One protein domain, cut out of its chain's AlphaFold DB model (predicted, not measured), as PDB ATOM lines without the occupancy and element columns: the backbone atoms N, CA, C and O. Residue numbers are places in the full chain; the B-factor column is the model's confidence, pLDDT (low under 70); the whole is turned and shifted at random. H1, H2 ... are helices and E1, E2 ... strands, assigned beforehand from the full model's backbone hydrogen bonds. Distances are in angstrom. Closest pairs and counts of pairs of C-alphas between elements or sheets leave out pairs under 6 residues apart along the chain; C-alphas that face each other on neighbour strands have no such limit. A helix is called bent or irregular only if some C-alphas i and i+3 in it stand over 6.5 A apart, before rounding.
ATOM      1  N   LEU A  32      -6.240  40.324  61.171       93.94
ATOM      2  CA  LEU A  32      -6.353  41.141  62.378       93.94
ATOM      3  C   LEU A  32      -5.455  42.387  62.327       93.94
ATOM      4  O   LEU A  32      -5.828  43.404  62.895       93.94
ATOM      5  N   LEU A  33      -4.338  42.357  61.587       92.00
ATOM      6  CA  LEU A  33      -3.487  43.543  61.423       92.00
ATOM      7  C   LEU A  33      -4.228  44.717  60.777       92.00
ATOM      8  O   LEU A  33      -3.996  45.852  61.168       92.00
ATOM      9  N   LEU A  34      -5.105  44.449  59.804       93.44
ATOM     10  CA  LEU A  34      -5.869  45.503  59.127       93.44
ATOM     11  C   LEU A  34      -6.936  46.089  60.053       93.44
ATOM     12  O   LEU A  34      -7.174  47.289  60.039       93.44
ATOM     13  N   ILE A  35      -7.550  45.237  60.877       94.31
ATOM     14  CA  ILE A  35      -8.523  45.656  61.889       94.31
ATOM     15  C   ILE A  35      -7.831  46.534  62.938       94.31
ATOM     16  O   ILE A  35      -8.311  47.615  63.250       94.31
ATOM     17  N   GLU A  36      -6.691  46.088  63.468       91.12
ATOM     18  CA  GLU A  36      -5.932  46.829  64.479       91.12
ATOM     19  C   GLU A  36      -5.358  48.144  63.937       91.12
ATOM     20  O   GLU A  36      -5.316  49.121  64.677       91.12
ATOM     21  N   GLU A  37      -4.958  48.198  62.663       92.00
ATOM     22  CA  GLU A  37      -4.565  49.443  61.992       92.00
ATOM     23  C   GLU A  37      -5.709  50.465  62.019       92.00
ATOM     24  O   GLU A  37      -5.515  51.576  62.510       92.00
ATOM     25  N   ASP A  38      -6.918  50.070  61.606       94.31
ATOM     26  CA  ASP A  38      -8.080  50.966  61.610       94.31
ATOM     27  C   ASP A  38      -8.456  51.432  63.032       94.31
ATOM     28  O   ASP A  38      -8.723  52.617  63.253       94.31
ATOM     29  N   LEU A  39      -8.419  50.519  64.014       92.88
ATOM     30  CA  LEU A  39      -8.673  50.837  65.427       92.88
ATOM     31  C   LEU A  39      -7.672  51.868  65.959       92.88
ATOM     32  O   LEU A  39      -8.049  52.809  66.655       92.88
ATOM     33  N   MET A  40      -6.392  51.704  65.625       90.38
ATOM     34  CA  MET A  40      -5.326  52.619  66.034       90.38
ATOM     35  C   MET A  40      -5.437  53.982  65.343       90.38
ATOM     36  O   MET A  40      -5.107  55.002  65.946       90.38
ATOM     37  N   GLU A  41      -5.946  54.029  64.110       92.25
ATOM     38  CA  GLU A  41      -6.242  55.274  63.392       92.25
ATOM     39  C   GLU A  41      -7.490  56.002  63.920       92.25
ATOM     40  O   GLU A  41      -7.707  57.166  63.581       92.25
ATOM     41  N   GLY A  42      -8.285  55.365  64.787       92.38
ATOM     42  CA  GLY A  42      -9.542  55.936  65.274       92.38
ATOM     43  C   GLY A  42     -10.667  55.878  64.238       92.38
ATOM     44  O   GLY A  42     -11.606  56.671  64.306       92.38
ATOM     45  N   CYS A  43     -10.565  54.966  63.273       93.12
ATOM     46  CA  CYS A  43     -11.523  54.784  62.192       93.12
ATOM     47  C   CYS A  43     -12.415  53.572  62.464       93.12
ATOM     48  O   CYS A  43     -11.993  52.607  63.097       93.12
ATOM     49  N   ILE A  44     -13.649  53.604  61.949       94.94
ATOM     50  CA  ILE A  44     -14.497  52.407  61.937       94.94
ATOM     51  C   ILE A  44     -13.757  51.330  61.131       94.94
ATOM     52  O   ILE A  44     -13.424  51.591  59.968       94.94
ATOM     53  N   PRO A  45     -13.493  50.143  61.706       95.75
ATOM     54  CA  PRO A  45     -12.712  49.123  61.026       95.75
ATOM     55  C   PRO A  45     -13.319  48.694  59.693       95.75
ATOM     56  O   PRO A  45     -14.525  48.492  59.561       95.75
ATOM     57  N   ARG A  46     -12.483  48.476  58.683       95.88
ATOM     58  CA  ARG A  46     -12.932  48.008  57.365       95.88
ATOM     59  C   ARG A  46     -13.453  46.568  57.383       95.88
ATOM     60  O   ARG A  46     -13.995  46.108  56.384       95.88
ATOM     61  N   TYR A  47     -13.271  45.860  58.496       96.56
ATOM     62  CA  TYR A  47     -13.770  44.514  58.761       96.56
ATOM     63  C   TYR A  47     -14.239  44.413  60.207       96.56
ATOM     64  O   TYR A  47     -13.718  45.119  61.065       96.56
ATOM     65  N   ALA A  48     -15.201  43.531  60.481       97.00
ATOM     66  CA  ALA A  48     -15.774  43.390  61.813       97.00
ATOM     67  C   ALA A  48     -14.670  43.103  62.854       97.00
ATOM     68  O   ALA A  48     -13.980  42.083  62.737       97.00
ATOM     69  N   PRO A  49     -14.498  43.947  63.891       96.62
ATOM     70  CA  PRO A  49     -13.471  43.752  64.910       96.62
ATOM     71  C   PRO A  49     -13.936  42.727  65.956       96.62
ATOM     72  O   PRO A  49     -13.958  43.010  67.149       96.62
ATOM     73  N   LEU A  50     -14.371  41.546  65.507       97.50
ATOM     74  CA  LEU A  50     -15.159  40.597  66.289       97.50
ATOM     75  C   LEU A  50     -14.495  39.221  66.364       97.50
ATOM     76  O   LEU A  50     -14.231  38.569  65.352       97.50
ATOM     77  N   SER A  51     -14.316  38.738  67.589       96.69
ATOM     78  CA  SER A  51     -13.999  37.343  67.883       96.69
ATOM     79  C   SER A  51     -15.093  36.709  68.736       96.69
ATOM     80  O   SER A  51     -15.525  37.288  69.730       96.69
ATOM     81  N   ILE A  52     -15.523  35.502  68.367       96.12
ATOM     82  CA  ILE A  52     -16.484  34.696  69.122       96.12
ATOM     83  C   ILE A  52     -15.866  33.330  69.389       96.12
ATOM     84  O   ILE A  52     -15.378  32.657  68.480       96.12
ATOM     85  N   SER A  53     -15.870  32.914  70.648       93.12
ATOM     86  CA  SER A  53     -15.342  31.618  71.065       93.12
ATOM     87  C   SER A  53     -16.301  30.910  72.018       93.12
ATOM     88  O   SER A  53     -17.215  31.505  72.585       93.12
ATOM     89  N   ARG A  54     -16.090  29.609  72.199       91.88
ATOM     90  CA  ARG A  54     -16.651  28.856  73.325       91.88
ATOM     91  C   ARG A  54     -15.629  28.789  74.452       91.88
ATOM     92  O   ARG A  54     -14.428  28.915  74.197       91.88
ATOM     93  N   ALA A  55     -16.095  28.527  75.666       85.12
ATOM     94  CA  ALA A  55     -15.188  28.177  76.747       85.12
ATOM     95  C   ALA A  55     -14.380  26.908  76.397       85.12
ATOM     96  O   ALA A  55     -14.887  26.019  75.691       85.12
ATOM     97  N   PRO A  56     -13.129  26.801  76.881       81.06
ATOM     98  CA  PRO A  56     -12.399  25.544  76.846       81.06
ATOM     99  C   PRO A  56     -13.201  24.451  77.556       81.06
ATOM    100  O   PRO A  56     -13.734  24.670  78.640       81.06
ATOM    101  N   ASP A  57     -13.267  23.273  76.950       80.88
ATOM    102  CA  ASP A  57     -13.853  22.071  77.527       80.88
ATOM    103  C   ASP A  57     -12.721  21.259  78.169       80.88
ATOM    104  O   ASP A  57     -11.923  20.667  77.439       80.88
ATOM    105  N   PRO A  58     -12.601  21.209  79.507       74.56
ATOM    106  CA  PRO A  58     -11.463  20.563  80.145       74.56
ATOM    107  C   PRO A  58     -11.334  19.072  79.812       74.56
ATOM    108  O   PRO A  58     -10.228  18.536  79.825       74.56
ATOM    109  N   GLU A  59     -12.434  18.388  79.490       74.06
ATOM    110  CA  GLU A  59     -12.398  16.964  79.150       74.06
ATOM    111  C   GLU A  59     -11.782  16.728  77.764       74.06
ATOM    112  O   GLU A  59     -11.113  15.714  77.539       74.06
ATOM    113  N   HIS A  60     -11.970  17.676  76.842       73.38
ATOM    114  CA  HIS A  60     -11.618  17.526  75.428       73.38
ATOM    115  C   HIS A  60     -10.432  18.384  74.975       73.38
ATOM    116  O   HIS A  60      -9.747  18.004  74.023       73.38
ATOM    117  N   ASP A  61     -10.209  19.527  75.622       76.38
ATOM    118  CA  ASP A  61      -9.240  20.545  75.211       76.38
ATOM    119  C   ASP A  61      -7.982  20.552  76.090       76.38
ATOM    120  O   ASP A  61      -6.944  21.056  75.654       76.38
ATOM    121  N   LEU A  62      -8.023  19.966  77.298       69.94
ATOM    122  CA  LEU A  62      -6.796  19.761  78.067       69.94
ATOM    123  C   LEU A  62      -5.886  18.774  77.344       69.94
ATOM    124  O   LEU A  62      -6.321  17.776  76.762       69.94
ATOM    125  N   ARG A  63      -4.584  19.050  77.418       64.50
ATOM    126  CA  ARG A  63      -3.562  18.173  76.861       64.50
ATOM    127  C   ARG A  63      -3.663  16.795  77.516       64.50
ATOM    128  O   ARG A  63      -3.367  16.637  78.695       64.50
ATOM    129  N   GLN A  64      -4.066  15.798  76.735       60.12
ATOM    130  CA  GLN A  64      -4.104  14.404  77.164       60.12
ATOM    131  C   GLN A  64      -2.735  13.754  76.908       60.12
ATOM    132  O   GLN A  64      -2.269  13.711  75.769       60.12
ATOM    133  N   GLY A  65      -2.109  13.219  77.959       56.72
ATOM    134  CA  GLY A  65      -0.829  12.505  77.884       56.72
ATOM    135  C   GLY A  65       0.365  13.284  78.449       56.72
ATOM    136  O   GLY A  65       0.235  14.461  78.783       56.72
ATOM    137  N   PRO A  66       1.527  12.619  78.599       47.12
ATOM    138  CA  PRO A  66       2.728  13.257  79.123       47.12
ATOM    139  C   PRO A  66       3.158  14.421  78.218       47.12
ATOM    140  O   PRO A  66       2.951  14.346  76.998       47.12
ATOM    141  N   PRO A  67       3.762  15.483  78.781       54.12
ATOM    142  CA  PRO A  67       4.327  16.549  77.973       54.12
ATOM    143  C   PRO A  67       5.322  15.933  76.973       54.12
ATOM    144  O   PRO A  67       6.124  15.069  77.341       54.12
ATOM    145  N   PRO A  68       5.248  16.292  75.679       58.91
ATOM    146  CA  PRO A  68       6.247  15.854  74.724       58.91
ATOM    147  C   PRO A  68       7.609  16.401  75.150       58.91
ATOM    148  O   PRO A  68       7.689  17.419  75.838       58.91
ATOM    149  N   SER A  69       8.682  15.748  74.695       57.34
ATOM    150  CA  SER A  69      10.024  16.319  74.802       57.34
ATOM    151  C   SER A  69      10.017  17.779  74.338       57.34
ATOM    152  O   SER A  69       9.318  18.074  73.359       57.34
ATOM    153  N   PRO A  70      10.782  18.671  74.999       64.56
ATOM    154  CA  PRO A  70      10.834  20.070  74.612       64.56
ATOM    155  C   PRO A  70      11.154  20.155  73.117       64.56
ATOM    156  O   PRO A  70      12.159  19.579  72.679       64.56
ATOM    157  N   PRO A  71      10.283  20.769  72.303       80.44
ATOM    158  CA  PRO A  71      10.546  20.884  70.882       80.44
ATOM    159  C   PRO A  71      11.818  21.712  70.688       80.44
ATOM    160  O   PRO A  71      12.061  22.671  71.420       80.44
ATOM    161  N   THR A  72      12.627  21.368  69.685       91.81
ATOM    162  CA  THR A  72      13.708  22.266  69.256       91.81
ATOM    163  C   THR A  72      13.115  23.623  68.855       91.81
ATOM    164  O   THR A  72      11.941  23.670  68.470       91.81
ATOM    165  N   PRO A  73      13.890  24.723  68.860       94.81
ATOM    166  CA  PRO A  73      13.398  26.024  68.402       94.81
ATOM    167  C   PRO A  73      12.691  25.955  67.038       94.81
ATOM    168  O   PRO A  73      11.614  26.518  66.857       94.81
ATOM    169  N   LEU A  74      13.226  25.179  66.091       95.81
ATOM    170  CA  LEU A  74      12.619  25.023  64.767       95.81
ATOM    171  C   LEU A  74      11.307  24.219  64.796       95.81
ATOM    172  O   LEU A  74      10.356  24.565  64.099       95.81
ATOM    173  N   GLU A  75      11.225  23.168  65.613       95.12
ATOM    174  CA  GLU A  75       9.991  22.392  65.799       95.12
ATOM    175  C   GLU A  75       8.904  23.237  66.483       95.12
ATOM    176  O   GLU A  75       7.738  23.212  66.084       95.12
ATOM    177  N   ARG A  76       9.299  24.055  67.465       94.12
ATOM    178  CA  ARG A  76       8.425  25.026  68.129       94.12
ATOM    179  C   ARG A  76       7.884  26.048  67.130       94.12
ATOM    180  O   ARG A  76       6.692  26.341  67.145       94.12
ATOM    181  N   LEU A  77       8.737  26.571  66.247       96.62
ATOM    182  CA  LEU A  77       8.326  27.477  65.174       96.62
ATOM    183  C   LEU A  77       7.357  26.811  64.196       96.62
ATOM    184  O   LEU A  77       6.334  27.409  63.877       96.62
ATOM    185  N   ALA A  78       7.627  25.577  63.765       96.19
ATOM    186  CA  ALA A  78       6.716  24.842  62.891       96.19
ATOM    187  C   ALA A  78       5.318  24.713  63.513       96.19
ATOM    188  O   ALA A  78       4.327  25.046  62.864       96.19
ATOM    189  N   GLY A  79       5.238  24.325  64.790       94.19
ATOM    190  CA  GLY A  79       3.969  24.261  65.519       94.19
ATOM    191  C   GLY A  79       3.279  25.623  65.660       94.19
ATOM    192  O   GLY A  79       2.068  25.713  65.469       94.19
ATOM    193  N   ALA A  80       4.033  26.690  65.943       94.56
ATOM    194  CA  ALA A  80       3.487  28.043  66.031       94.56
ATOM    195  C   ALA A  80       2.887  28.503  64.690       94.56
ATOM    196  O   ALA A  80       1.760  28.989  64.664       94.56
ATOM    197  N   MET A  81       3.603  28.294  63.581       96.75
ATOM    198  CA  MET A  81       3.152  28.670  62.237       96.75
ATOM    199  C   MET A  81       1.903  27.896  61.804       96.75
ATOM    200  O   MET A  81       0.957  28.497  61.303       96.75
ATOM    201  N   GLU A  82       1.862  26.583  62.045       95.38
ATOM    202  CA  GLU A  82       0.683  25.747  61.770       95.38
ATOM    203  C   GLU A  82      -0.528  26.128  62.640       95.38
ATOM    204  O   GLU A  82      -1.673  25.887  62.260       95.38
ATOM    205  N   GLY A  83      -0.285  26.732  63.807       94.50
ATOM    206  CA  GLY A  83      -1.322  27.205  64.718       94.50
ATOM    207  C   GLY A  83      -1.985  28.521  64.299       94.50
ATOM    208  O   GLY A  83      -3.142  28.736  64.664       94.50
ATOM    209  N   ILE A  84      -1.307  29.382  63.523       95.38
ATOM    210  CA  ILE A  84      -1.811  30.723  63.154       95.38
ATOM    211  C   ILE A  84      -3.205  30.671  62.500       95.38
ATOM    212  O   ILE A  84      -4.057  31.464  62.898       95.38
ATOM    213  N   PRO A  85      -3.507  29.758  61.553       95.12
ATOM    214  CA  PRO A  85      -4.837  29.668  60.943       95.12
ATOM    215  C   PRO A  85      -5.918  29.063  61.855       95.12
ATOM    216  O   PRO A  85      -7.088  29.031  61.478       95.12
ATOM    217  N   GLY A  86      -5.560  28.561  63.043       92.94
ATOM    218  CA  GLY A  86      -6.468  27.888  63.977       92.94
ATOM    219  C   GLY A  86      -7.780  28.637  64.269       92.94
ATOM    220  O   GLY A  86      -8.835  28.002  64.178       92.94
ATOM    221  N   PRO A  87      -7.755  29.956  64.555       95.62
ATOM    222  CA  PRO A  87      -8.955  30.755  64.814       95.62
ATOM    223  C   PRO A  87      -9.982  30.772  63.670       95.62
ATOM    224  O   PRO A  87     -11.176  30.905  63.936       95.62
ATOM    225  N   LEU A  88      -9.570  30.545  62.414       96.06
ATOM    226  CA  LEU A  88     -10.481  30.534  61.257       96.06
ATOM    227  C   LEU A  88     -11.537  29.433  61.339       96.06
ATOM    228  O   LEU A  88     -12.586  29.554  60.713       96.06
ATOM    229  N   LYS A  89     -11.286  28.365  62.110       94.56
ATOM    230  CA  LYS A  89     -12.278  27.305  62.356       94.56
ATOM    231  C   LYS A  89     -13.564  27.850  62.981       94.56
ATOM    232  O   LYS A  89     -14.619  27.270  62.766       94.56
ATOM    233  N   MET A  90     -13.451  28.958  63.714       94.94
ATOM    234  CA  MET A  90     -14.550  29.689  64.347       94.94
ATOM    235  C   MET A  90     -14.856  31.011  63.629       94.94
ATOM    236  O   MET A  90     -15.510  31.873  64.197       94.94
ATOM    237  N   GLU A  91     -14.348  31.189  62.404       96.75
ATOM    238  CA  GLU A  91     -14.427  32.432  61.621       96.75
ATOM    239  C   GLU A  91     -13.747  33.653  62.267       96.75
ATOM    240  O   GLU A  91     -13.854  34.766  61.752       96.75
ATOM    241  N   ASN A  92     -12.960  33.460  63.326       97.38
ATOM    242  CA  ASN A  92     -12.258  34.554  63.987       97.38
ATOM    243  C   ASN A  92     -11.102  35.097  63.124       97.38
ATOM    244  O   ASN A  92     -10.467  34.327  62.389       97.38
ATOM    245  N   LYS A 230       2.611  45.689  66.315       77.75
ATOM    246  CA  LYS A 230       2.157  47.055  66.646       77.75
ATOM    247  C   LYS A 230       0.769  47.094  67.278       77.75
ATOM    248  O   LYS A 230       0.284  48.167  67.619       77.75
ATOM    249  N   ALA A 231       0.155  45.927  67.442       72.88
ATOM    250  CA  ALA A 231      -1.159  45.773  68.031       72.88
ATOM    251  C   ALA A 231      -1.238  46.459  69.408       72.88
ATOM    252  O   ALA A 231      -0.316  46.263  70.220       72.88
ATOM    253  N   PRO A 232      -2.337  47.178  69.708       63.56
ATOM    254  CA  PRO A 232      -2.559  47.796  71.011       63.56
ATOM    255  C   PRO A 232      -2.324  46.792  72.150       63.56
ATOM    256  O   PRO A 232      -1.603  47.083  73.086       63.56
ATOM    257  N   TRP A 233      -2.738  45.535  71.990       69.56
ATOM    258  CA  TRP A 233      -2.596  44.488  73.012       69.56
ATOM    259  C   TRP A 233      -1.256  43.763  73.097       69.56
ATOM    260  O   TRP A 233      -1.096  42.893  73.958       69.56
ATOM    261  N   ARG A 234      -0.315  44.042  72.193       72.06
ATOM    262  CA  ARG A 234       0.859  43.170  72.004       72.06
ATOM    263  C   ARG A 234       2.208  43.890  71.973       72.06
ATOM    264  O   ARG A 234       3.230  43.210  72.024       72.06
ATOM    265  N   SER A 235       2.223  45.223  71.918       68.75
ATOM    266  CA  SER A 235       3.456  46.012  71.763       68.75
ATOM    267  C   SER A 235       4.108  46.421  73.097       68.75
ATOM    268  O   SER A 235       5.325  46.305  73.218       68.75
ATOM    269  N   THR A 236       3.330  46.796  74.123       86.38
ATOM    270  CA  THR A 236       3.819  47.131  75.485       86.38
ATOM    271  C   THR A 236       2.705  46.912  76.514       86.38
ATOM    272  O   THR A 236       2.035  47.852  76.940       86.38
ATOM    273  N   ARG A 237       2.444  45.651  76.879       90.81
ATOM    274  CA  ARG A 237       1.326  45.285  77.763       90.81
ATOM    275  C   ARG A 237       1.775  45.109  79.213       90.81
ATOM    276  O   ARG A 237       2.612  44.252  79.485       90.81
ATOM    277  N   VAL A 238       1.143  45.839  80.125       93.81
ATOM    278  CA  VAL A 238       1.262  45.691  81.582       93.81
ATOM    279  C   VAL A 238       0.000  44.991  82.092       93.81
ATOM    280  O   VAL A 238      -1.116  45.451  81.845       93.81
ATOM    281  N   ALA A 239       0.157  43.837  82.743       93.88
ATOM    282  CA  ALA A 239      -0.966  43.034  83.229       93.88
ATOM    283  C   ALA A 239      -1.088  43.125  84.750       93.88
ATOM    284  O   ALA A 239      -0.228  42.625  85.459       93.88
ATOM    285  N   GLU A 240      -2.188  43.670  85.256       92.81
ATOM    286  CA  GLU A 240      -2.392  43.991  86.675       92.81
ATOM    287  C   GLU A 240      -3.479  43.122  87.322       92.81
ATOM    288  O   GLU A 240      -4.398  43.595  87.989       92.81
ATOM    289  N   CYS A 241      -3.394  41.806  87.129       91.94
ATOM    290  CA  CYS A 241      -4.381  40.872  87.663       91.94
ATOM    291  C   CYS A 241      -4.341  40.761  89.190       91.94
ATOM    292  O   CYS A 241      -5.395  40.688  89.817       91.94
ATOM    293  N   SER A 242      -3.159  40.812  89.802       94.56
ATOM    294  CA  SER A 242      -2.981  40.688  91.258       94.56
ATOM    295  C   SER A 242      -3.355  41.969  91.994       94.56
ATOM    296  O   SER A 242      -3.702  41.930  93.173       94.56
ATOM    297  N   VAL A 243      -3.374  43.109  91.295       95.81
ATOM    298  CA  VAL A 243      -3.855  44.386  91.840       95.81
ATOM    299  C   VAL A 243      -5.337  44.314  92.213       95.81
ATOM    300  O   VAL A 243      -5.797  45.036  93.098       95.81
ATOM    301  N   ASN A 244      -6.083  43.379  91.621       94.31
ATOM    302  CA  ASN A 244      -7.456  43.097  92.026       94.31
ATOM    303  C   ASN A 244      -7.597  42.574  93.462       94.31
ATOM    304  O   ASN A 244      -8.691  42.610  94.020       94.31
ATOM    305  N   LEU A 245      -6.507  42.093  94.063       94.44
ATOM    306  CA  LEU A 245      -6.481  41.544  95.418       94.44
ATOM    307  C   LEU A 245      -6.133  42.598  96.482       94.44
ATOM    308  O   LEU A 245      -6.134  42.292  97.672       94.44
ATOM    309  N   ILE A 246      -5.864  43.843  96.075       94.81
ATOM    310  CA  ILE A 246      -5.553  44.967  96.963       94.81
ATOM    311  C   ILE A 246      -6.499  46.147  96.707       94.81
ATOM    312  O   ILE A 246      -7.121  46.269  95.653       94.81
ATOM    313  N   SER A 247      -6.628  47.041  97.687       94.69
ATOM    314  CA  SER A 247      -7.485  48.223  97.543       94.69
ATOM    315  C   SER A 247      -6.918  49.218  96.522       94.69
ATOM    316  O   SER A 247      -5.708  49.297  96.320       94.69
ATOM    317  N   ALA A 248      -7.776  50.065  95.945       95.38
ATOM    318  CA  ALA A 248      -7.339  51.144  95.051       95.38
ATOM    319  C   ALA A 248      -6.301  52.076  95.701       95.38
ATOM    320  O   ALA A 248      -5.344  52.494  95.055       95.38
ATOM    321  N   GLN A 249      -6.453  52.366  96.998       96.44
ATOM    322  CA  GLN A 249      -5.482  53.164  97.748       96.44
ATOM    323  C   GLN A 249      -4.123  52.461  97.827       96.44
ATOM    324  O   GLN A 249      -3.088  53.107  97.674       96.44
ATOM    325  N   ARG A 250      -4.124  51.141  98.047       95.81
ATOM    326  CA  ARG A 250      -2.896  50.345  98.086       95.81
ATOM    327  C   ARG A 250      -2.229  50.285  96.719       95.81
ATOM    328  O   ARG A 250      -1.023  50.480  96.639       95.81
ATOM    329  N   TYR A 251      -3.015  50.087  95.661       97.25
ATOM    330  CA  TYR A 251      -2.524  50.117  94.287       97.25
ATOM    331  C   TYR A 251      -1.788  51.434  93.994       97.25
ATOM    332  O   TYR A 251      -0.619  51.419  93.618       97.25
ATOM    333  N   GLN A 252      -2.436  52.568  94.272       97.75
ATOM    334  CA  GLN A 252      -1.866  53.900  94.047       97.75
ATOM    335  C   GLN A 252      -0.589  54.165  94.853       97.75
ATOM    336  O   GLN A 252       0.317  54.825  94.354       97.75
ATOM    337  N   ALA A 253      -0.521  53.684  96.097       96.94
ATOM    338  CA  ALA A 253       0.609  53.958  96.981       96.94
ATOM    339  C   ALA A 253       1.823  53.057  96.715       96.94
ATOM    340  O   ALA A 253       2.953  53.518  96.853       96.94
ATOM    341  N   SER A 254       1.593  51.786  96.375       96.88
ATOM    342  CA  SER A 254       2.641  50.759  96.417       96.88
ATOM    343  C   SER A 254       2.997  50.165  95.055       96.88
ATOM    344  O   SER A 254       4.110  49.682  94.906       96.88
ATOM    345  N   VAL A 255       2.108  50.211  94.060       98.06
ATOM    346  CA  VAL A 255       2.340  49.564  92.753       98.06
ATOM    347  C   VAL A 255       2.382  50.580  91.616       98.06
ATOM    348  O   VAL A 255       3.328  50.582  90.836       98.06
ATOM    349  N   LEU A 256       1.412  51.499  91.565       97.62
ATOM    350  CA  LEU A 256       1.300  52.518  90.518       97.62
ATOM    351  C   LEU A 256       2.599  53.307  90.248       97.62
ATOM    352  O   LEU A 256       2.836  53.623  89.083       97.62
ATOM    353  N   PRO A 257       3.465  53.625  91.238       97.94
ATOM    354  CA  PRO A 257       4.744  54.280  90.955       97.94
ATOM    355  C   PRO A 257       5.650  53.504  89.984       97.94
ATOM    356  O   PRO A 257       6.452  54.115  89.284       97.94
ATOM    357  N   TYR A 258       5.536  52.177  89.930       98.06
ATOM    358  CA  TYR A 258       6.304  51.315  89.033       98.06
ATOM    359  C   TYR A 258       5.652  51.219  87.648       98.06
ATOM    360  O   TYR A 258       6.340  51.333  86.634       98.06
ATOM    361  N   ASP A 259       4.321  51.140  87.593       96.50
ATOM    362  CA  ASP A 259       3.569  51.203  86.332       96.50
ATOM    363  C   ASP A 259       3.787  52.546  85.623       96.50
ATOM    364  O   ASP A 259       3.949  52.590  84.403       96.50
ATOM    365  N   LEU A 260       3.847  53.643  86.389       96.25
ATOM    366  CA  LEU A 260       4.181  54.976  85.885       96.25
ATOM    367  C   LEU A 260       5.591  55.019  85.296       96.25
ATOM    368  O   LEU A 260       5.755  55.543  84.200       96.25
ATOM    369  N   GLN A 261       6.586  54.428  85.965       96.50
ATOM    370  CA  GLN A 261       7.948  54.350  85.424       96.50
ATOM    371  C   GLN A 261       7.978  53.623  84.074       96.50
ATOM    372  O   GLN A 261       8.625  54.096  83.139       96.50
ATOM    373  N   ILE A 262       7.251  52.508  83.945       95.12
ATOM    374  CA  ILE A 262       7.131  51.775  82.678       95.12
ATOM    375  C   ILE A 262       6.435  52.642  81.623       95.12
ATOM    376  O   ILE A 262       6.956  52.808  80.518       95.12
ATOM    377  N   ALA A 263       5.279  53.219  81.955       92.31
ATOM    378  CA  ALA A 263       4.509  54.044  81.033       92.31
ATOM    379  C   ALA A 263       5.325  55.234  80.515       92.31
ATOM    380  O   ALA A 263       5.431  55.417  79.302       92.31
ATOM    381  N   GLU A 264       5.970  55.979  81.413       93.12
ATOM    382  CA  GLU A 264       6.815  57.125  81.078       93.12
ATOM    383  C   GLU A 264       8.019  56.719  80.221       93.12
ATOM    384  O   GLU A 264       8.340  57.411  79.251       93.12
ATOM    385  N   HIS A 265       8.651  55.577  80.522       92.50
ATOM    386  CA  HIS A 265       9.803  55.090  79.763       92.50
ATOM    387  C   HIS A 265       9.460  54.822  78.293       92.50
ATOM    388  O   HIS A 265      10.207  55.219  77.398       92.50
ATOM    389  N   PHE A 266       8.315  54.188  78.027       88.44
ATOM    390  CA  PHE A 266       7.883  53.845  76.667       88.44
ATOM    391  C   PHE A 266       7.056  54.946  75.993       88.44
ATOM    392  O   PHE A 266       6.319  54.685  75.042       88.44
ATOM    393  N   GLY A 267       7.194  56.191  76.457       81.31
ATOM    394  CA  GLY A 267       6.571  57.355  75.830       81.31
ATOM    395  C   GLY A 267       5.055  57.394  75.992       81.31
ATOM    396  O   GLY A 267       4.377  58.054  75.206       81.31
ATOM    397  N   ASN A 268       4.538  56.728  77.026       65.69
ATOM    398  CA  ASN A 268       3.127  56.652  77.364       65.69
ATOM    399  C   ASN A 268       2.313  55.962  76.254       65.69
ATOM    400  O   ASN A 268       1.333  56.498  75.764       65.69
ATOM    401  N   CYS A 269       2.752  54.781  75.820       76.69
ATOM    402  CA  CYS A 269       2.037  53.929  74.864       76.69
ATOM    403  C   CYS A 269       1.888  52.520  75.453       76.69
ATOM    404  O   CYS A 269       2.389  51.547  74.889       76.69
ATOM    405  N   VAL A 270       1.271  52.423  76.633       89.25
ATOM    406  CA  VAL A 270       1.080  51.147  77.341       89.25
ATOM    407  C   VAL A 270      -0.339  50.631  77.184       89.25
ATOM    408  O   VAL A 270      -1.309  51.389  77.233       89.25
ATOM    409  N   ALA A 271      -0.449  49.321  77.032       92.56
ATOM    410  CA  ALA A 271      -1.701  48.599  77.122       92.56
ATOM    411  C   ALA A 271      -1.867  48.019  78.514       92.56
ATOM    412  O   ALA A 271      -0.951  47.385  79.035       92.56
ATOM    413  N   ILE A 272      -3.040  48.212  79.100       93.50
ATOM    414  CA  ILE A 272      -3.334  47.753  80.452       93.50
ATOM    415  C   ILE A 272      -4.283  46.565  80.381       93.50
ATOM    416  O   ILE A 272      -5.379  46.676  79.837       93.50
ATOM    417  N   HIS A 273      -3.873  45.449  80.979       93.38
ATOM    418  CA  HIS A 273      -4.705  44.270  81.207       93.38
ATOM    419  C   HIS A 273      -5.108  44.206  82.697       93.38
ATOM    420  O   HIS A 273      -4.361  43.665  83.510       93.38
ATOM    421  N   PRO A 274      -6.253  44.792  83.093       91.56
ATOM    422  CA  PRO A 274      -6.743  44.843  84.467       91.56
ATOM    423  C   PRO A 274      -7.453  43.562  84.934       91.56
ATOM    424  O   PRO A 274      -7.960  43.551  86.057       91.56
ATOM    425  N   CYS A 275      -7.561  42.506  84.112       86.19
ATOM    426  CA  CYS A 275      -8.361  41.319  84.442       86.19
ATOM    427  C   CYS A 275      -9.829  41.696  84.793       86.19
ATOM    428  O   CYS A 275     -10.422  41.159  85.727       86.19
ATOM    429  N   SER A 276     -10.407  42.665  84.065       80.81
ATOM    430  CA  SER A 276     -11.746  43.264  84.292       80.81
ATOM    431  C   SER A 276     -11.976  44.002  85.625       80.81
ATOM    432  O   SER A 276     -13.101  44.406  85.913       80.81
ATOM    433  N   GLY A 277     -10.930  44.242  86.419       91.19
ATOM    434  CA  GLY A 277     -10.999  44.951  87.698       91.19
ATOM    435  C   GLY A 277     -11.435  46.415  87.612       91.19
ATOM    436  O   GLY A 277     -10.633  47.238  87.156       91.19
ATOM    437  N   PRO A 278     -12.619  46.815  88.119       93.69
ATOM    438  CA  PRO A 278     -13.114  48.179  87.933       93.69
ATOM    439  C   PRO A 278     -12.225  49.263  88.552       93.69
ATOM    440  O   PRO A 278     -12.031  50.323  87.954       93.69
ATOM    441  N   HIS A 279     -11.635  49.023  89.733       94.62
ATOM    442  CA  HIS A 279     -10.734  50.011  90.338       94.62
ATOM    443  C   HIS A 279      -9.385  50.094  89.630       94.62
ATOM    444  O   HIS A 279      -8.792  51.172  89.628       94.62
ATOM    445  N   VAL A 280      -8.913  48.999  89.030       95.25
ATOM    446  CA  VAL A 280      -7.668  48.970  88.252       95.25
ATOM    447  C   VAL A 280      -7.863  49.753  86.963       95.25
ATOM    448  O   VAL A 280      -7.090  50.669  86.687       95.25
ATOM    449  N   ILE A 281      -8.959  49.485  86.242       95.12
ATOM    450  CA  ILE A 281      -9.373  50.243  85.055       95.12
ATOM    451  C   ILE A 281      -9.430  51.732  85.384       95.12
ATOM    452  O   ILE A 281      -8.763  52.545  84.749       95.12
ATOM    453  N   LYS A 282     -10.191  52.101  86.419       95.31
ATOM    454  CA  LYS A 282     -10.369  53.505  86.783       95.31
ATOM    455  C   LYS A 282      -9.048  54.167  87.161       95.31
ATOM    456  O   LYS A 282      -8.754  55.251  86.678       95.31
ATOM    457  N   THR A 283      -8.245  53.522  88.003       95.62
ATOM    458  CA  THR A 283      -6.981  54.102  88.473       95.62
ATOM    459  C   THR A 283      -5.989  54.277  87.327       95.62
ATOM    460  O   THR A 283      -5.363  55.327  87.225       95.62
ATOM    461  N   THR A 284      -5.867  53.285  86.444       94.62
ATOM    462  CA  THR A 284      -4.946  53.358  85.302       94.62
ATOM    463  C   THR A 284      -5.405  54.378  84.272       94.62
ATOM    464  O   THR A 284      -4.596  55.177  83.816       94.62
ATOM    465  N   LEU A 285      -6.700  54.453  83.960       93.62
ATOM    466  CA  LEU A 285      -7.216  55.507  83.091       93.62
ATOM    467  C   LEU A 285      -7.060  56.900  83.722       93.62
ATOM    468  O   LEU A 285      -6.681  57.828  83.012       93.62
ATOM    469  N   ASP A 286      -7.317  57.074  85.017       93.62
ATOM    470  CA  ASP A 286      -7.242  58.390  85.663       93.62
ATOM    471  C   ASP A 286      -5.796  58.886  85.835       93.62
ATOM    472  O   ASP A 286      -5.555  60.093  85.759       93.62
ATOM    473  N   LEU A 287      -4.847  57.981  86.100       93.88
ATOM    474  CA  LEU A 287      -3.513  58.346  86.585       93.88
ATOM    475  C   LEU A 287      -2.365  57.966  85.647       93.88
ATOM    476  O   LEU A 287      -1.333  58.634  85.704       93.88
ATOM    477  N   LEU A 288      -2.509  56.948  84.787       91.69
ATOM    478  CA  LEU A 288      -1.476  56.654  83.794       91.69
ATOM    479  C   LEU A 288      -1.631  57.575  82.577       91.69
ATOM    480  O   LEU A 288      -2.721  57.678  81.993       91.69
ATOM    481  N   PRO A 289      -0.548  58.234  82.144       84.62
ATOM    482  CA  PRO A 289      -0.569  59.034  80.929       84.62
ATOM    483  C   PRO A 289      -0.788  58.146  79.693       84.62
ATOM    484  O   PRO A 289      -0.214  57.067  79.582       84.62
ATOM    485  N   ASN A 290      -1.607  58.630  78.751       80.81
ATOM    486  CA  ASN A 290      -1.786  58.096  77.390       80.81
ATOM    487  C   ASN A 290      -1.898  56.555  77.276       80.81
ATOM    488  O   ASN A 290      -1.313  55.948  76.387       80.81
ATOM    489  N   VAL A 291      -2.681  55.913  78.150       91.50
ATOM    490  CA  VAL A 291      -3.066  54.496  77.982       91.50
ATOM    491  C   VAL A 291      -3.523  54.249  76.540       91.50
ATOM    492  O   VAL A 291      -4.477  54.879  76.088       91.50
ATOM    493  N   LEU A 292      -2.829  53.355  75.832       91.69
ATOM    494  CA  LEU A 292      -3.082  53.071  74.422       91.69
ATOM    495  C   LEU A 292      -4.294  52.157  74.254       91.69
ATOM    496  O   LEU A 292      -5.140  52.372  73.389       91.69
ATOM    497  N   SER A 293      -4.377  51.132  75.099       92.94
ATOM    498  CA  SER A 293      -5.506  50.218  75.124       92.94
ATOM    499  C   SER A 293      -5.802  49.713  76.523       92.94
ATOM    500  O   SER A 293      -4.928  49.641  77.390       92.94
ATOM    501  N   THR A 294      -7.058  49.350  76.738       93.94
ATOM    502  CA  THR A 294      -7.520  48.709  77.965       93.94
ATOM    503  C   THR A 294      -8.661  47.757  77.653       93.94
ATOM    504  O   THR A 294      -9.284  47.861  76.598       93.94
ATOM    505  N   GLU A 295      -8.921  46.814  78.547       92.31
ATOM    506  CA  GLU A 295     -10.011  45.858  78.412       92.31
ATOM    507  C   GLU A 295     -11.024  46.089  79.518       92.31
ATOM    508  O   GLU A 295     -10.694  46.464  80.647       92.31
ATOM    509  N   ALA A 296     -12.269  45.836  79.168       94.00
ATOM    510  CA  ALA A 296     -13.370  45.803  80.100       94.00
ATOM    511  C   ALA A 296     -14.353  44.745  79.625       94.00
ATOM    512  O   ALA A 296     -14.285  44.252  78.496       94.00
ATOM    513  N   GLY A 297     -15.271  44.386  80.500       91.50
ATOM    514  CA  GLY A 297     -16.192  43.332  80.177       91.50
ATOM    515  C   GLY A 297     -16.981  42.847  81.358       91.50
ATOM    516  O   GLY A 297     -16.568  43.028  82.505       91.50
ATOM    517  N   ILE A 298     -18.107  42.206  81.058       89.12
ATOM    518  CA  ILE A 298     -18.955  41.571  82.058       89.12
ATOM    519  C   ILE A 298     -18.558  40.105  82.175       89.12
ATOM    520  O   ILE A 298     -18.754  39.294  81.270       89.12
ATOM    521  N   ILE A 299     -18.008  39.783  83.340       83.62
ATOM    522  CA  ILE A 299     -17.694  38.426  83.769       83.62
ATOM    523  C   ILE A 299     -18.478  38.228  85.070       83.62
ATOM    524  O   ILE A 299     -18.027  38.684  86.126       83.62
ATOM    525  N   PRO A 300     -19.672  37.608  85.026       77.69
ATOM    526  CA  PRO A 300     -20.562  37.489  86.183       77.69
ATOM    527  C   PRO A 300     -19.901  36.870  87.418       77.69
ATOM    528  O   PRO A 300     -20.251  37.210  88.547       77.69
ATOM    529  N   SER A 301     -18.930  35.978  87.204       79.38
ATOM    530  CA  SER A 301     -18.217  35.268  88.271       79.38
ATOM    531  C   SER A 301     -16.865  35.891  88.643       79.38
ATOM    532  O   SER A 301     -16.114  35.287  89.410       79.38
ATOM    533  N   ALA A 302     -16.515  37.072  88.120       79.19
ATOM    534  CA  ALA A 302     -15.244  37.713  88.447       79.19
ATOM    535  C   ALA A 302     -15.223  38.219  89.895       79.19
ATOM    536  O   ALA A 302     -16.016  39.070  90.295       79.19
ATOM    537  N   THR A 303     -14.250  37.739  90.673       77.12
ATOM    538  CA  THR A 303     -14.063  38.103  92.088       77.12
ATOM    539  C   THR A 303     -13.881  39.609  92.300       77.12
ATOM    540  O   THR A 303     -14.358  40.153  93.291       77.12
ATOM    541  N   ALA A 304     -13.207  40.287  91.368       81.12
ATOM    542  CA  ALA A 304     -12.944  41.727  91.424       81.12
ATOM    543  C   ALA A 304     -14.152  42.591  91.011       81.12
ATOM    544  O   ALA A 304     -14.094  43.817  91.094       81.12
ATOM    545  N   GLY A 305     -15.236  41.958  90.554       87.88
ATOM    546  CA  GLY A 305     -16.291  42.608  89.791       87.88
ATOM    547  C   GLY A 305     -15.942  42.725  88.307       87.88
ATOM    548  O   GLY A 305     -14.959  42.166  87.825       87.88
ATOM    549  N   SER A 306     -16.792  43.441  87.586       91.12
ATOM    550  CA  SER A 306     -16.675  43.710  86.154       91.12
ATOM    551  C   SER A 306     -17.174  45.119  85.843       91.12
ATOM    552  O   SER A 306     -17.846  45.736  86.672       91.12
ATOM    553  N   MET A 307     -16.840  45.626  84.656       92.62
ATOM    554  CA  MET A 307     -17.262  46.942  84.178       92.62
ATOM    555  C   MET A 307     -18.011  46.793  82.856       92.62
ATOM    556  O   MET A 307     -17.472  46.244  81.895       92.62
ATOM    557  N   GLY A 308     -19.252  47.280  82.820       93.44
ATOM    558  CA  GLY A 308     -20.092  47.236  81.623       93.44
ATOM    559  C   GLY A 308     -19.731  48.316  80.599       93.44
ATOM    560  O   GLY A 308     -19.075  49.306  80.927       93.44
ATOM    561  N   MET A 309     -20.208  48.140  79.363       94.19
ATOM    562  CA  MET A 309     -19.911  49.007  78.214       94.19
ATOM    563  C   MET A 309     -20.140  50.499  78.497       94.19
ATOM    564  O   MET A 309     -19.243  51.312  78.308       94.19
ATOM    565  N   ASP A 310     -21.321  50.883  78.982       94.38
ATOM    566  CA  ASP A 310     -21.634  52.305  79.183       94.38
ATOM    567  C   ASP A 310     -20.752  52.960  80.254       94.38
ATOM    568  O   ASP A 310     -20.396  54.135  80.143       94.38
ATOM    569  N   GLU A 311     -20.360  52.197  81.278       94.62
ATOM    570  CA  GLU A 311     -19.464  52.677  82.328       94.62
ATOM    571  C   GLU A 311     -18.055  52.923  81.777       94.62
ATOM    572  O   GLU A 311     -17.512  54.014  81.969       94.62
ATOM    573  N   ILE A 312     -17.484  51.958  81.040       95.38
ATOM    574  CA  ILE A 312     -16.143  52.117  80.462       95.38
ATOM    575  C   ILE A 312     -16.115  53.228  79.410       95.38
ATOM    576  O   ILE A 312     -15.215  54.066  79.443       95.38
ATOM    577  N   LEU A 313     -17.118  53.318  78.533       94.88
ATOM    578  CA  LEU A 313     -17.196  54.395  77.543       94.88
ATOM    579  C   LEU A 313     -17.292  55.772  78.221       94.88
ATOM    580  O   LEU A 313     -16.638  56.724  77.790       94.88
ATOM    581  N   GLY A 314     -18.012  55.870  79.344       94.00
ATOM    582  CA  GLY A 314     -18.059  57.079  80.168       94.00
ATOM    583  C   GLY A 314     -16.711  57.479  80.788       94.00
ATOM    584  O   GLY A 314     -16.474  58.670  81.020       94.00
ATOM    585  N   LEU A 315     -15.814  56.517  81.040       93.31
ATOM    586  CA  LEU A 315     -14.443  56.770  81.504       93.31
ATOM    587  C   LEU A 315     -13.497  57.143  80.360       93.31
ATOM    588  O   LEU A 315     -12.660  58.033  80.530       93.31
ATOM    589  N   LEU A 316     -13.636  56.490  79.203       92.19
ATOM    590  CA  LEU A 316     -12.821  56.771  78.023       92.19
ATOM    591  C   LEU A 316     -13.109  58.168  77.462       92.19
ATOM    592  O   LEU A 316     -12.167  58.869  77.092       92.19
ATOM    593  N   LYS A 317     -14.371  58.623  77.497       81.94
ATOM    594  CA  LYS A 317     -14.789  59.937  76.973       81.94
ATOM    595  C   LYS A 317     -14.276  60.115  75.532       81.94
ATOM    596  O   LYS A 317     -14.472  59.230  74.711       81.94
ATOM    597  N   ASP A 318     -13.575  61.215  75.255       82.69
ATOM    598  CA  ASP A 318     -12.989  61.541  73.946       82.69
ATOM    599  C   ASP A 318     -11.546  61.019  73.779       82.69
ATOM    600  O   ASP A 318     -10.817  61.458  72.886       82.69
ATOM    601  N   ARG A 319     -11.063  60.146  74.674       86.88
ATOM    602  CA  ARG A 319      -9.700  59.607  74.581       86.88
ATOM    603  C   ARG A 319      -9.632  58.555  73.483       86.88
ATOM    604  O   ARG A 319     -10.443  57.636  73.443       86.88
ATOM    605  N   GLN A 320      -8.587  58.630  72.666       86.56
ATOM    606  CA  GLN A 320      -8.271  57.615  71.666       86.56
ATOM    607  C   GLN A 320      -7.601  56.404  72.335       86.56
ATOM    608  O   GLN A 320      -6.393  56.208  72.239       86.56
ATOM    609  N   VAL A 321      -8.395  55.634  73.080       92.31
ATOM    610  CA  VAL A 321      -7.991  54.363  73.691       92.31
ATOM    611  C   VAL A 321      -8.667  53.241  72.921       92.31
ATOM    612  O   VAL A 321      -9.881  53.283  72.700       92.31
ATOM    613  N   VAL A 322      -7.901  52.226  72.531       94.00
ATOM    614  CA  VAL A 322      -8.480  51.009  71.961       94.00
ATOM    615  C   VAL A 322      -9.059  50.162  73.090       94.00
ATOM    616  O   VAL A 322      -8.340  49.724  73.989       94.00
ATOM    617  N   LEU A 323     -10.368  49.944  73.060       94.94
ATOM    618  CA  LEU A 323     -11.070  49.135  74.048       94.94
ATOM    619  C   LEU A 323     -11.208  47.706  73.527       94.94
ATOM    620  O   LEU A 323     -11.913  47.489  72.547       94.94
ATOM    621  N   CYS A 324     -10.607  46.720  74.197       94.31
ATOM    622  CA  CYS A 324     -11.056  45.335  74.024       94.31
ATOM    623  C   CYS A 324     -12.205  45.053  74.979       94.31
ATOM    624  O   CYS A 324     -11.995  44.887  76.177       94.31
ATOM    625  N   TYR A 325     -13.415  45.002  74.441       95.06
ATOM    626  CA  TYR A 325     -14.597  44.673  75.211       95.06
ATOM    627  C   TYR A 325     -14.963  43.200  75.044       95.06
ATOM    628  O   TYR A 325     -15.028  42.690  73.924       95.06
ATOM    629  N   GLY A 326     -15.242  42.521  76.151       91.00
ATOM    630  CA  GLY A 326     -15.728  41.148  76.125       91.00
ATOM    631  C   GLY A 326     -16.813  40.889  77.150       91.00
ATOM    632  O   GLY A 326     -16.926  41.583  78.148       91.00
ATOM    633  N   GLU A 327     -17.645  39.888  76.909       90.12
ATOM    634  CA  GLU A 327     -18.679  39.493  77.862       90.12
ATOM    635  C   GLU A 327     -19.011  38.011  77.712       90.12
ATOM    636  O   GLU A 327     -18.934  37.440  76.614       90.12
ATOM    637  N   GLU A 328     -19.367  37.393  78.838       87.81
ATOM    638  CA  GLU A 328     -20.028  36.094  78.845       87.81
ATOM    639  C   GLU A 328     -21.452  36.235  78.301       87.81
ATOM    640  O   GLU A 328     -22.291  36.913  78.889       87.81
ATOM    641  N   LEU A 329     -21.733  35.590  77.170       89.31
ATOM    642  CA  LEU A 329     -23.041  35.701  76.527       89.31
ATOM    643  C   LEU A 329     -24.138  34.994  77.338       89.31
ATOM    644  O   LEU A 329     -23.882  34.027  78.057       89.31
ATOM    645  N   VAL A 330     -25.375  35.465  77.184       87.00
ATOM    646  CA  VAL A 330     -26.577  34.838  77.746       87.00
ATOM    647  C   VAL A 330     -27.235  33.970  76.674       87.00
ATOM    648  O   VAL A 330     -27.435  34.417  75.544       87.00
ATOM    649  N   GLU A 331     -27.586  32.734  77.036       90.38
ATOM    650  CA  GLU A 331     -28.220  31.771  76.128       90.38
ATOM    651  C   GLU A 331     -29.497  32.344  75.493       90.38
ATOM    652  O   GLU A 331     -30.440  32.727  76.188       90.38
ATOM    653  N   GLY A 332     -29.531  32.373  74.158       92.56
ATOM    654  CA  GLY A 332     -30.662  32.856  73.365       92.56
ATOM    655  C   GLY A 332     -30.687  34.365  73.093       92.56
ATOM    656  O   GLY A 332     -31.557  34.818  72.344       92.56
ATOM    657  N   GLU A 333     -29.763  35.144  73.659       93.38
ATOM    658  CA  GLU A 333     -29.663  36.597  73.449       93.38
ATOM    659  C   GLU A 333     -28.399  37.007  72.675       93.38
ATOM    660  O   GLU A 333     -28.162  38.189  72.446       93.38
ATOM    661  N   GLU A 334     -27.603  36.045  72.213       95.12
ATOM    662  CA  GLU A 334     -26.224  36.252  71.769       95.12
ATOM    663  C   GLU A 334     -26.114  37.244  70.618       95.12
ATOM    664  O   GLU A 334     -25.350  38.202  70.679       95.12
ATOM    665  N   GLU A 335     -26.909  37.045  69.568       96.56
ATOM    666  CA  GLU A 335     -26.900  37.935  68.412       96.56
ATOM    667  C   GLU A 335     -27.357  39.349  68.778       96.56
ATOM    668  O   GLU A 335     -26.747  40.323  68.343       96.56
ATOM    669  N   THR A 336     -28.428  39.463  69.566       96.62
ATOM    670  CA  THR A 336     -28.984  40.759  69.973       96.62
ATOM    671  C   THR A 336     -27.970  41.534  70.807       96.62
ATOM    672  O   THR A 336     -27.733  42.709  70.533       96.62
ATOM    673  N   THR A 337     -27.326  40.866  71.765       94.75
ATOM    674  CA  THR A 337     -26.293  41.448  72.624       94.75
ATOM    675  C   THR A 337     -25.078  41.889  71.815       94.75
ATOM    676  O   THR A 337     -24.660  43.042  71.918       94.75
ATOM    677  N   ILE A 338     -24.540  41.021  70.949       96.62
ATOM    678  CA  ILE A 338     -23.362  41.362  70.140       96.62
ATOM    679  C   ILE A 338     -23.666  42.535  69.200       96.62
ATOM    680  O   ILE A 338     -22.873  43.471  69.122       96.62
ATOM    681  N   ARG A 339     -24.822  42.529  68.520       96.62
ATOM    682  CA  ARG A 339     -25.219  43.638  67.637       96.62
ATOM    683  C   ARG A 339     -25.376  44.943  68.406       96.62
ATOM    684  O   ARG A 339     -24.817  45.944  67.976       96.62
ATOM    685  N   GLY A 340     -26.048  44.919  69.559       96.00
ATOM    686  CA  GLY A 340     -26.209  46.103  70.403       96.00
ATOM    687  C   GLY A 340     -24.870  46.719  70.825       96.00
ATOM    688  O   GLY A 340     -24.729  47.939  70.847       96.00
ATOM    689  N   TYR A 341     -23.851  45.893  71.084       96.12
ATOM    690  CA  TYR A 341     -22.498  46.387  71.346       96.12
ATOM    691  C   TYR A 341     -21.784  46.899  70.095       96.12
ATOM    692  O   TYR A 341     -21.161  47.956  70.144       96.12
ATOM    693  N   MET A 342     -21.887  46.199  68.967       96.81
ATOM    694  CA  MET A 342     -21.255  46.627  67.716       96.81
ATOM    695  C   MET A 342     -21.859  47.921  67.158       96.81
ATOM    696  O   MET A 342     -21.135  48.707  66.557       96.81
ATOM    697  N   GLU A 343     -23.141  48.203  67.406       96.31
ATOM    698  CA  GLU A 343     -23.782  49.487  67.076       96.31
ATOM    699  C   GLU A 343     -23.053  50.684  67.716       96.31
ATOM    700  O   GLU A 343     -23.040  51.782  67.155       96.31
ATOM    701  N   ARG A 344     -22.352  50.473  68.843       95.25
ATOM    702  CA  ARG A 344     -21.546  51.509  69.508       95.25
ATOM    703  C   ARG A 344     -20.339  51.950  68.679       95.25
ATOM    704  O   ARG A 344     -19.845  53.047  68.923       95.25
ATOM    705  N   LEU A 345     -19.902  51.180  67.675       94.88
ATOM    706  CA  LEU A 345     -18.802  51.567  66.780       94.88
ATOM    707  C   LEU A 345     -19.077  52.857  66.002       94.88
ATOM    708  O   LEU A 345     -18.135  53.557  65.641       94.88
ATOM    709  N   GLY A 346     -20.351  53.200  65.771       92.44
ATOM    710  CA  GLY A 346     -20.717  54.463  65.124       92.44
ATOM    711  C   GLY A 346     -20.345  55.701  65.951       92.44
ATOM    712  O   GLY A 346     -20.104  56.765  65.387       92.44
ATOM    713  N   GLU A 347     -20.274  55.557  67.277       92.12
ATOM    714  CA  GLU A 347     -19.862  56.612  68.213       92.12
ATOM    715  C   GLU A 347     -18.415  56.415  68.698       92.12
ATOM    716  O   GLU A 347     -17.697  57.389  68.912       92.12
ATOM    717  N   TYR A 348     -17.981  55.160  68.843       94.75
ATOM    718  CA  TYR A 348     -16.703  54.758  69.426       94.75
ATOM    719  C   TYR A 348     -15.993  53.767  68.494       94.75
ATOM    720  O   TYR A 348     -16.081  52.554  68.694       94.75
ATOM    721  N   PRO A 349     -15.279  54.252  67.467       94.50
ATOM    722  CA  PRO A 349     -14.705  53.398  66.427       94.50
ATOM    723  C   PRO A 349     -13.529  52.535  66.906       94.50
ATOM    724  O   PRO A 349     -13.091  51.649  66.183       94.50
ATOM    725  N   THR A 350     -13.016  52.767  68.115       94.38
ATOM    726  CA  THR A 350     -11.820  52.113  68.663       94.38
ATOM    727  C   THR A 350     -12.135  50.888  69.526       94.38
ATOM    728  O   THR A 350     -11.353  50.544  70.413       94.38
ATOM    729  N   ILE A 351     -13.269  50.217  69.305       95.62
ATOM    730  CA  ILE A 351     -13.660  49.031  70.079       95.62
ATOM    731  C   ILE A 351     -13.378  47.753  69.288       95.62
ATOM    732  O   ILE A 351     -13.805  47.589  68.148       95.62
ATOM    733  N   GLN A 352     -12.714  46.810  69.942       95.62
ATOM    734  CA  GLN A 352     -12.594  45.429  69.508       95.62
ATOM    735  C   GLN A 352     -13.393  44.525  70.438       95.62
ATOM    736  O   GLN A 352     -13.337  44.669  71.656       95.62
ATOM    737  N   PHE A 353     -14.105  43.561  69.869       96.44
ATOM    738  CA  PHE A 353     -15.014  42.686  70.589       96.44
ATOM    739  C   PHE A 353     -14.490  41.254  70.690       96.44
ATOM    740  O   PHE A 353     -14.079  40.654  69.693       96.44
ATOM    741  N   GLY A 354     -14.560  40.687  71.891       94.81
ATOM    742  CA  GLY A 354     -14.253  39.287  72.167       94.81
ATOM    743  C   GLY A 354     -15.319  38.656  73.054       94.81
ATOM    744  O   GLY A 354     -15.332  38.889  74.256       94.81
ATOM    745  N   PHE A 355     -16.195  37.830  72.488       94.44
ATOM    746  CA  PHE A 355     -17.276  37.193  73.243       94.44
ATOM    747  C   PHE A 355     -17.031  35.706  73.446       94.44
ATOM    748  O   PHE A 355     -16.544  35.010  72.550       94.44
ATOM    749  N   THR A 356     -17.415  35.216  74.625       88.75
ATOM    750  CA  THR A 356     -17.348  33.792  74.953       88.75
ATOM    751  C   THR A 356     -18.682  33.313  75.504       88.75
ATOM    752  O   THR A 356     -19.172  33.834  76.500       88.75
ATOM    753  N   GLY A 357     -19.279  32.297  74.885       86.50
ATOM    754  CA  GLY A 357     -20.408  31.588  75.490       86.50
ATOM    755  C   GLY A 357     -19.895  30.511  76.439       86.50
ATOM    756  O   GLY A 357     -19.388  29.482  75.987       86.50
ATOM    757  N   MET A 358     -20.028  30.726  77.750       83.00
ATOM    758  CA  MET A 358     -19.564  29.768  78.771       83.00
ATOM    759  C   MET A 358     -20.368  28.460  78.794       83.00
ATOM    760  O   MET A 358     -19.895  27.441  79.289       83.00
ATOM    761  N   TYR A 359     -21.585  28.483  78.248       87.56
ATOM    762  CA  TYR A 359     -22.477  27.328  78.116       87.56
ATOM    763  C   TYR A 359     -22.302  26.591  76.782       87.56
ATOM    764  O   TYR A 359     -22.777  25.460  76.653       87.56
ATOM    765  N   TRP A 360     -21.619  27.197  75.804       91.56
ATOM    766  CA  TRP A 360     -21.364  26.558  74.521       91.56
ATOM    767  C   TRP A 360     -20.332  25.447  74.654       91.56
ATOM    768  O   TRP A 360     -19.261  25.602  75.238       91.56
ATOM    769  N   LYS A 361     -20.648  24.317  74.039       91.19
ATOM    770  CA  LYS A 361     -19.808  23.130  73.969       91.19
ATOM    771  C   LYS A 361     -19.186  23.024  72.590       91.19
ATOM    772  O   LYS A 361     -19.579  23.686  71.634       91.19
ATOM    773  N   LYS A 362     -18.254  22.088  72.443       90.06
ATOM    774  CA  LYS A 362     -17.676  21.746  71.137       90.06
ATOM    775  C   LYS A 362     -18.727  21.384  70.078       90.06
ATOM    776  O   LYS A 362     -18.542  21.671  68.901       90.06
ATOM    777  N   ALA A 363     -19.842  20.777  70.486       92.19
ATOM    778  CA  ALA A 363     -20.946  20.446  69.584       92.19
ATOM    779  C   ALA A 363     -21.651  21.686  68.993       92.19
ATOM    780  O   ALA A 363     -22.297  21.564  67.953       92.19
ATOM    781  N   ASP A 364     -21.495  22.852  69.621       93.75
ATOM    782  CA  ASP A 364     -22.133  24.109  69.226       93.75
ATOM    783  C   ASP A 364     -21.278  24.926  68.242       93.75
ATOM    784  O   ASP A 364     -21.766  25.901  67.673       93.75
ATOM    785  N   GLU A 365     -20.032  24.511  67.967       94.62
ATOM    786  CA  GLU A 365     -19.121  25.195  67.033       94.62
ATOM    787  C   GLU A 365     -19.764  25.519  65.666       94.62
ATOM    788  O   GLU A 365     -19.618  26.656  65.213       94.62
ATOM    789  N   PRO A 366     -20.544  24.622  65.015       96.56
ATOM    790  CA  PRO A 366     -21.219  24.960  63.760       96.56
ATOM    791  C   PRO A 366     -22.222  26.113  63.887       96.56
ATOM    792  O   PRO A 366     -22.352  26.914  62.966       96.56
ATOM    793  N   MET A 367     -22.934  26.209  65.014       96.25
ATOM    794  CA  MET A 367     -23.883  27.295  65.264       96.25
ATOM    795  C   MET A 367     -23.147  28.615  65.518       96.25
ATOM    796  O   MET A 367     -23.525  29.632  64.939       96.25
ATOM    797  N   ILE A 368     -22.050  28.582  66.282       95.88
ATOM    798  CA  ILE A 368     -21.202  29.758  66.536       95.88
ATOM    799  C   ILE A 368     -20.611  30.296  65.225       95.88
ATOM    800  O   ILE A 368     -20.617  31.503  64.994       95.88
ATOM    801  N   VAL A 369     -20.151  29.413  64.336       97.38
ATOM    802  CA  VAL A 369     -19.652  29.784  63.001       97.38
ATOM    803  C   VAL A 369     -20.727  30.494  62.176       97.38
ATOM    804  O   VAL A 369     -20.448  31.505  61.531       97.38
ATOM    805  N   GLU A 370     -21.964  29.998  62.185       97.88
ATOM    806  CA  GLU A 370     -23.058  30.646  61.454       97.88
ATOM    807  C   GLU A 370     -23.473  31.986  62.077       97.88
ATOM    808  O   GLU A 370     -23.770  32.927  61.333       97.88
ATOM    809  N   LEU A 371     -23.426  32.110  63.408       97.38
ATOM    810  CA  LEU A 371     -23.605  33.382  64.113       97.38
ATOM    811  C   LEU A 371     -22.529  34.398  63.703       97.38
ATOM    812  O   LEU A 371     -22.868  35.519  63.326       97.38
ATOM    813  N   HIS A 372     -21.255  33.996  63.699       97.19
ATOM    814  CA  HIS A 372     -20.130  34.850  63.301       97.19
ATOM    815  C   HIS A 372     -20.317  35.385  61.872       97.19
ATOM    816  O   HIS A 372     -20.395  36.595  61.664       97.19
ATOM    817  N   LYS A 373     -20.575  34.501  60.896       97.38
ATOM    818  CA  LYS A 373     -20.844  34.905  59.502       97.38
ATOM    819  C   LYS A 373     -22.058  35.823  59.358       97.38
ATOM    820  O   LYS A 373     -22.113  36.631  58.429       97.38
ATOM    821  N   LYS A 374     -23.087  35.641  60.190       97.88
ATOM    822  CA  LYS A 374     -24.274  36.503  60.184       97.88
ATOM    823  C   LYS A 374     -23.915  37.918  60.636       97.88
ATOM    824  O   LYS A 374     -24.343  38.869  59.986       97.88
ATOM    825  N   LEU A 375     -23.113  38.035  61.690       97.88
ATOM    826  CA  LEU A 375     -22.644  39.309  62.231       97.88
ATOM    827  C   LEU A 375     -21.666  40.010  61.284       97.88
ATOM    828  O   LEU A 375     -21.808  41.211  61.086       97.88
ATOM    829  N   ASP A 376     -20.773  39.276  60.616       96.69
ATOM    830  CA  ASP A 376     -19.893  39.830  59.575       96.69
ATOM    831  C   ASP A 376     -20.688  40.463  58.418       96.69
ATOM    832  O   ASP A 376     -20.379  41.567  57.969       96.69
ATOM    833  N   ARG A 377     -21.738  39.780  57.931       96.69
ATOM    834  CA  ARG A 377     -22.604  40.319  56.866       96.69
ATOM    835  C   ARG A 377     -23.346  41.566  57.323       96.69
ATOM    836  O   ARG A 377     -23.342  42.560  56.608       96.69
ATOM    837  N   TRP A 378     -23.953  41.507  58.507       97.06
ATOM    838  CA  TRP A 378     -24.646  42.658  59.080       97.06
ATOM    839  C   TRP A 378     -23.693  43.849  59.264       97.06
ATOM    840  O   TRP A 378     -24.041  44.964  58.893       97.06
ATOM    841  N   TYR A 379     -22.474  43.612  59.755       97.12
ATOM    842  CA  TYR A 379     -21.454  44.648  59.904       97.12
ATOM    843  C   TYR A 379     -21.135  45.337  58.575       97.12
ATOM    844  O   TYR A 379     -21.115  46.563  58.500       97.12
ATOM    845  N   ALA A 380     -20.914  44.551  57.517       95.19
ATOM    846  CA  ALA A 380     -20.628  45.088  56.191       95.19
ATOM    847  C   ALA A 380     -21.802  45.909  55.628       95.19
ATOM    848  O   ALA A 380     -21.577  46.940  55.000       95.19
ATOM    849  N   GLU A 381     -23.042  45.477  55.862       95.06
ATOM    850  CA  GLU A 381     -24.247  46.200  55.439       95.06
ATOM    851  C   GLU A 381     -24.430  47.531  56.188       95.06
ATOM    852  O   GLU A 381     -24.819  48.523  55.573       95.06
ATOM    853  N   GLU A 382     -24.137  47.555  57.489       95.31
ATOM    854  CA  GLU A 382     -24.373  48.712  58.361       95.31
ATOM    855  C   GLU A 382     -23.253  49.760  58.273       95.31
ATOM    856  O   GLU A 382     -23.511  50.953  58.119       95.31
ATOM    857  N   PHE A 383     -21.994  49.323  58.353       94.12
ATOM    858  CA  PHE A 383     -20.845  50.213  58.552       94.12
ATOM    859  C   PHE A 383     -20.012  50.454  57.301       94.12
ATOM    860  O   PHE A 383     -19.262  51.428  57.241       94.12
ATOM    861  N   LEU A 384     -20.149  49.596  56.290       90.31
ATOM    862  CA  LEU A 384     -19.407  49.698  55.036       90.31
ATOM    863  C   LEU A 384     -20.367  49.884  53.855       90.31
ATOM    864  O   LEU A 384     -20.255  49.137  52.876       90.31
TER     865      LEU A 384
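This is residues 32 to 92 and 230 to 384 of the 388 residues of the protein "Uroporphyrinogen_deCOase domain-containing protein" of Armatimonadetes bacterium CG07_land_8_20_14_0_80_59_28 (UniProt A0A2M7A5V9). A six-stranded parallel sheet, curled like part of a barrel, makes the core; H7, H8 and H9 stand in a row over one face, H1 is over the other, and the long H10 runs along edge strand E1. By the other edge strand, E2, the kinked H6 grazes the sheet with residues 259 to 263 and packs on H7 with residues 248 to 252, the short H5 coming between E2 and H6 along the chain, while residues 62 to 70, 72 to 78 and 80 to 86, with most of H3, stick out as an arm. The printed part has 216 residues, with ten named helices and six named strands in the order H1 E1 H2 H3 H4 E2 H5 H6 E3 H7 E4 H8 E5 H9 E6 H10; the sheet's order is E1 E6 E5 E4 E3 E2. The class is mixed, helices and strands, in three layers, that is, with helices on both faces of the sheet. The whole is compact, with a radius of gyration of the C-alphas of 18.6 A and spans of 50 by 48 by 32 A.

Begin with the twisted sheet: E1, residues 50 to 54; E6, 351 to 357; E5, 322 to 328; E4, 293 to 298; E3, 271 to 273; and E2, 237 to 239. Look for N 51 and O 353 at 2.9 A between E1 and E6, N 325 and O 352 at 2.8 A between E6 and E5, N 324 and O 294 at 3.0 A between E5 and E4, N 272 and O 293 at 2.9 A between E4 and E3, and N 238 and O 271 at 2.8 A between E3 and E2. H7, residues 278 to 287, lies over E4 and E3 at a height over the sheet of 9.8 A. On the same face, H8, residues 309 to 316, lies over E4 and only just over E5, with 3 of its C-alphas there. H9, residues 334 to 346, is also on that face, over E6, and runs along it at 4 degrees on the local plane. Four strand-helix-strand units, parallel neighbour strands joined through helices, have right-handed crossovers: E3, H7, E4; E4, H8, E5; E5, H9, E6; and E2 to E3 through H5, residues 242 to 245, and H6, residues 248 to 265. H7 is the hub: it touches H6 at a steep tilt of 49 degrees, closest at the C-alphas of Ala 248 and His 279, 5.9 A, and only just touches H5 and H8, with 3 pairs of C-alphas within 8 A each. H6 only grazes the sheet, with residues 259 to 263. H10, residues 362 to 383, lies over E1, closest at the C-alphas of Ile 52 and His 372, 6.9 A, and touches H9 at a shallow tilt of 30 degrees. H1, residues 32 to 41, is on the face opposite H7, H8 and H9, only just over E5, with 3 of its C-alphas there. H4, residues 86 to 90, touches H10, closest at the C-alphas of Met 90 and Val 369, 5.3 A. H3, residues 73 to 83, and H2, residues 58 to 61, are not on the sheet. Every O i to N i+4 pair is within hydrogen-bond range in H1, H3, H7 and H8; the counts are 11 of 14 in H6, 6 of 9 in H9, 16 of 18 in H10 and 0 of 1 in H4, where 2 of 2 O i to N i+3 pairs are, while H2 and H5 are too short for an i+4 pair.

Find C-alpha 32 at (-6.353, 41.141, 62.378), where H1 begins its 14.2 A. E5 runs 20.1 A from C-alpha 322 at (-8.480, 51.009, 71.961), beside E6 of 19.5 A and E4 of 17.4 A; E1 is 13.8 A long. H3 is 15.2 A, H7 14.0 A, H8 10.5 A and H9 20.2 A. H6, 23.3 A, has a kink of 58 degrees near residue 255 and is irregular, only just, with C-alphas 254 and 257 6.8 A apart. H10, 31.3 A, ends at C-alpha 383 at (-20.845, 50.213, 58.552) and is irregular too, with C-alphas 363 and 366 7.4 A apart. H2, H4, H5, E2 and E3 are shorter.

The C-alphas farthest apart are those of Pro 66 and Asp 318, 51.0 A. Residues 93 to 229 are not printed, and C-alphas 92 and 230 are 19.3 A apart across that cut. Of the links printed whole, the one from H2 to H3 is long. Mean pLDDT of the printed part is 90.4; residues 62 to 70, 232 to 233, 235 and 268 are under 70.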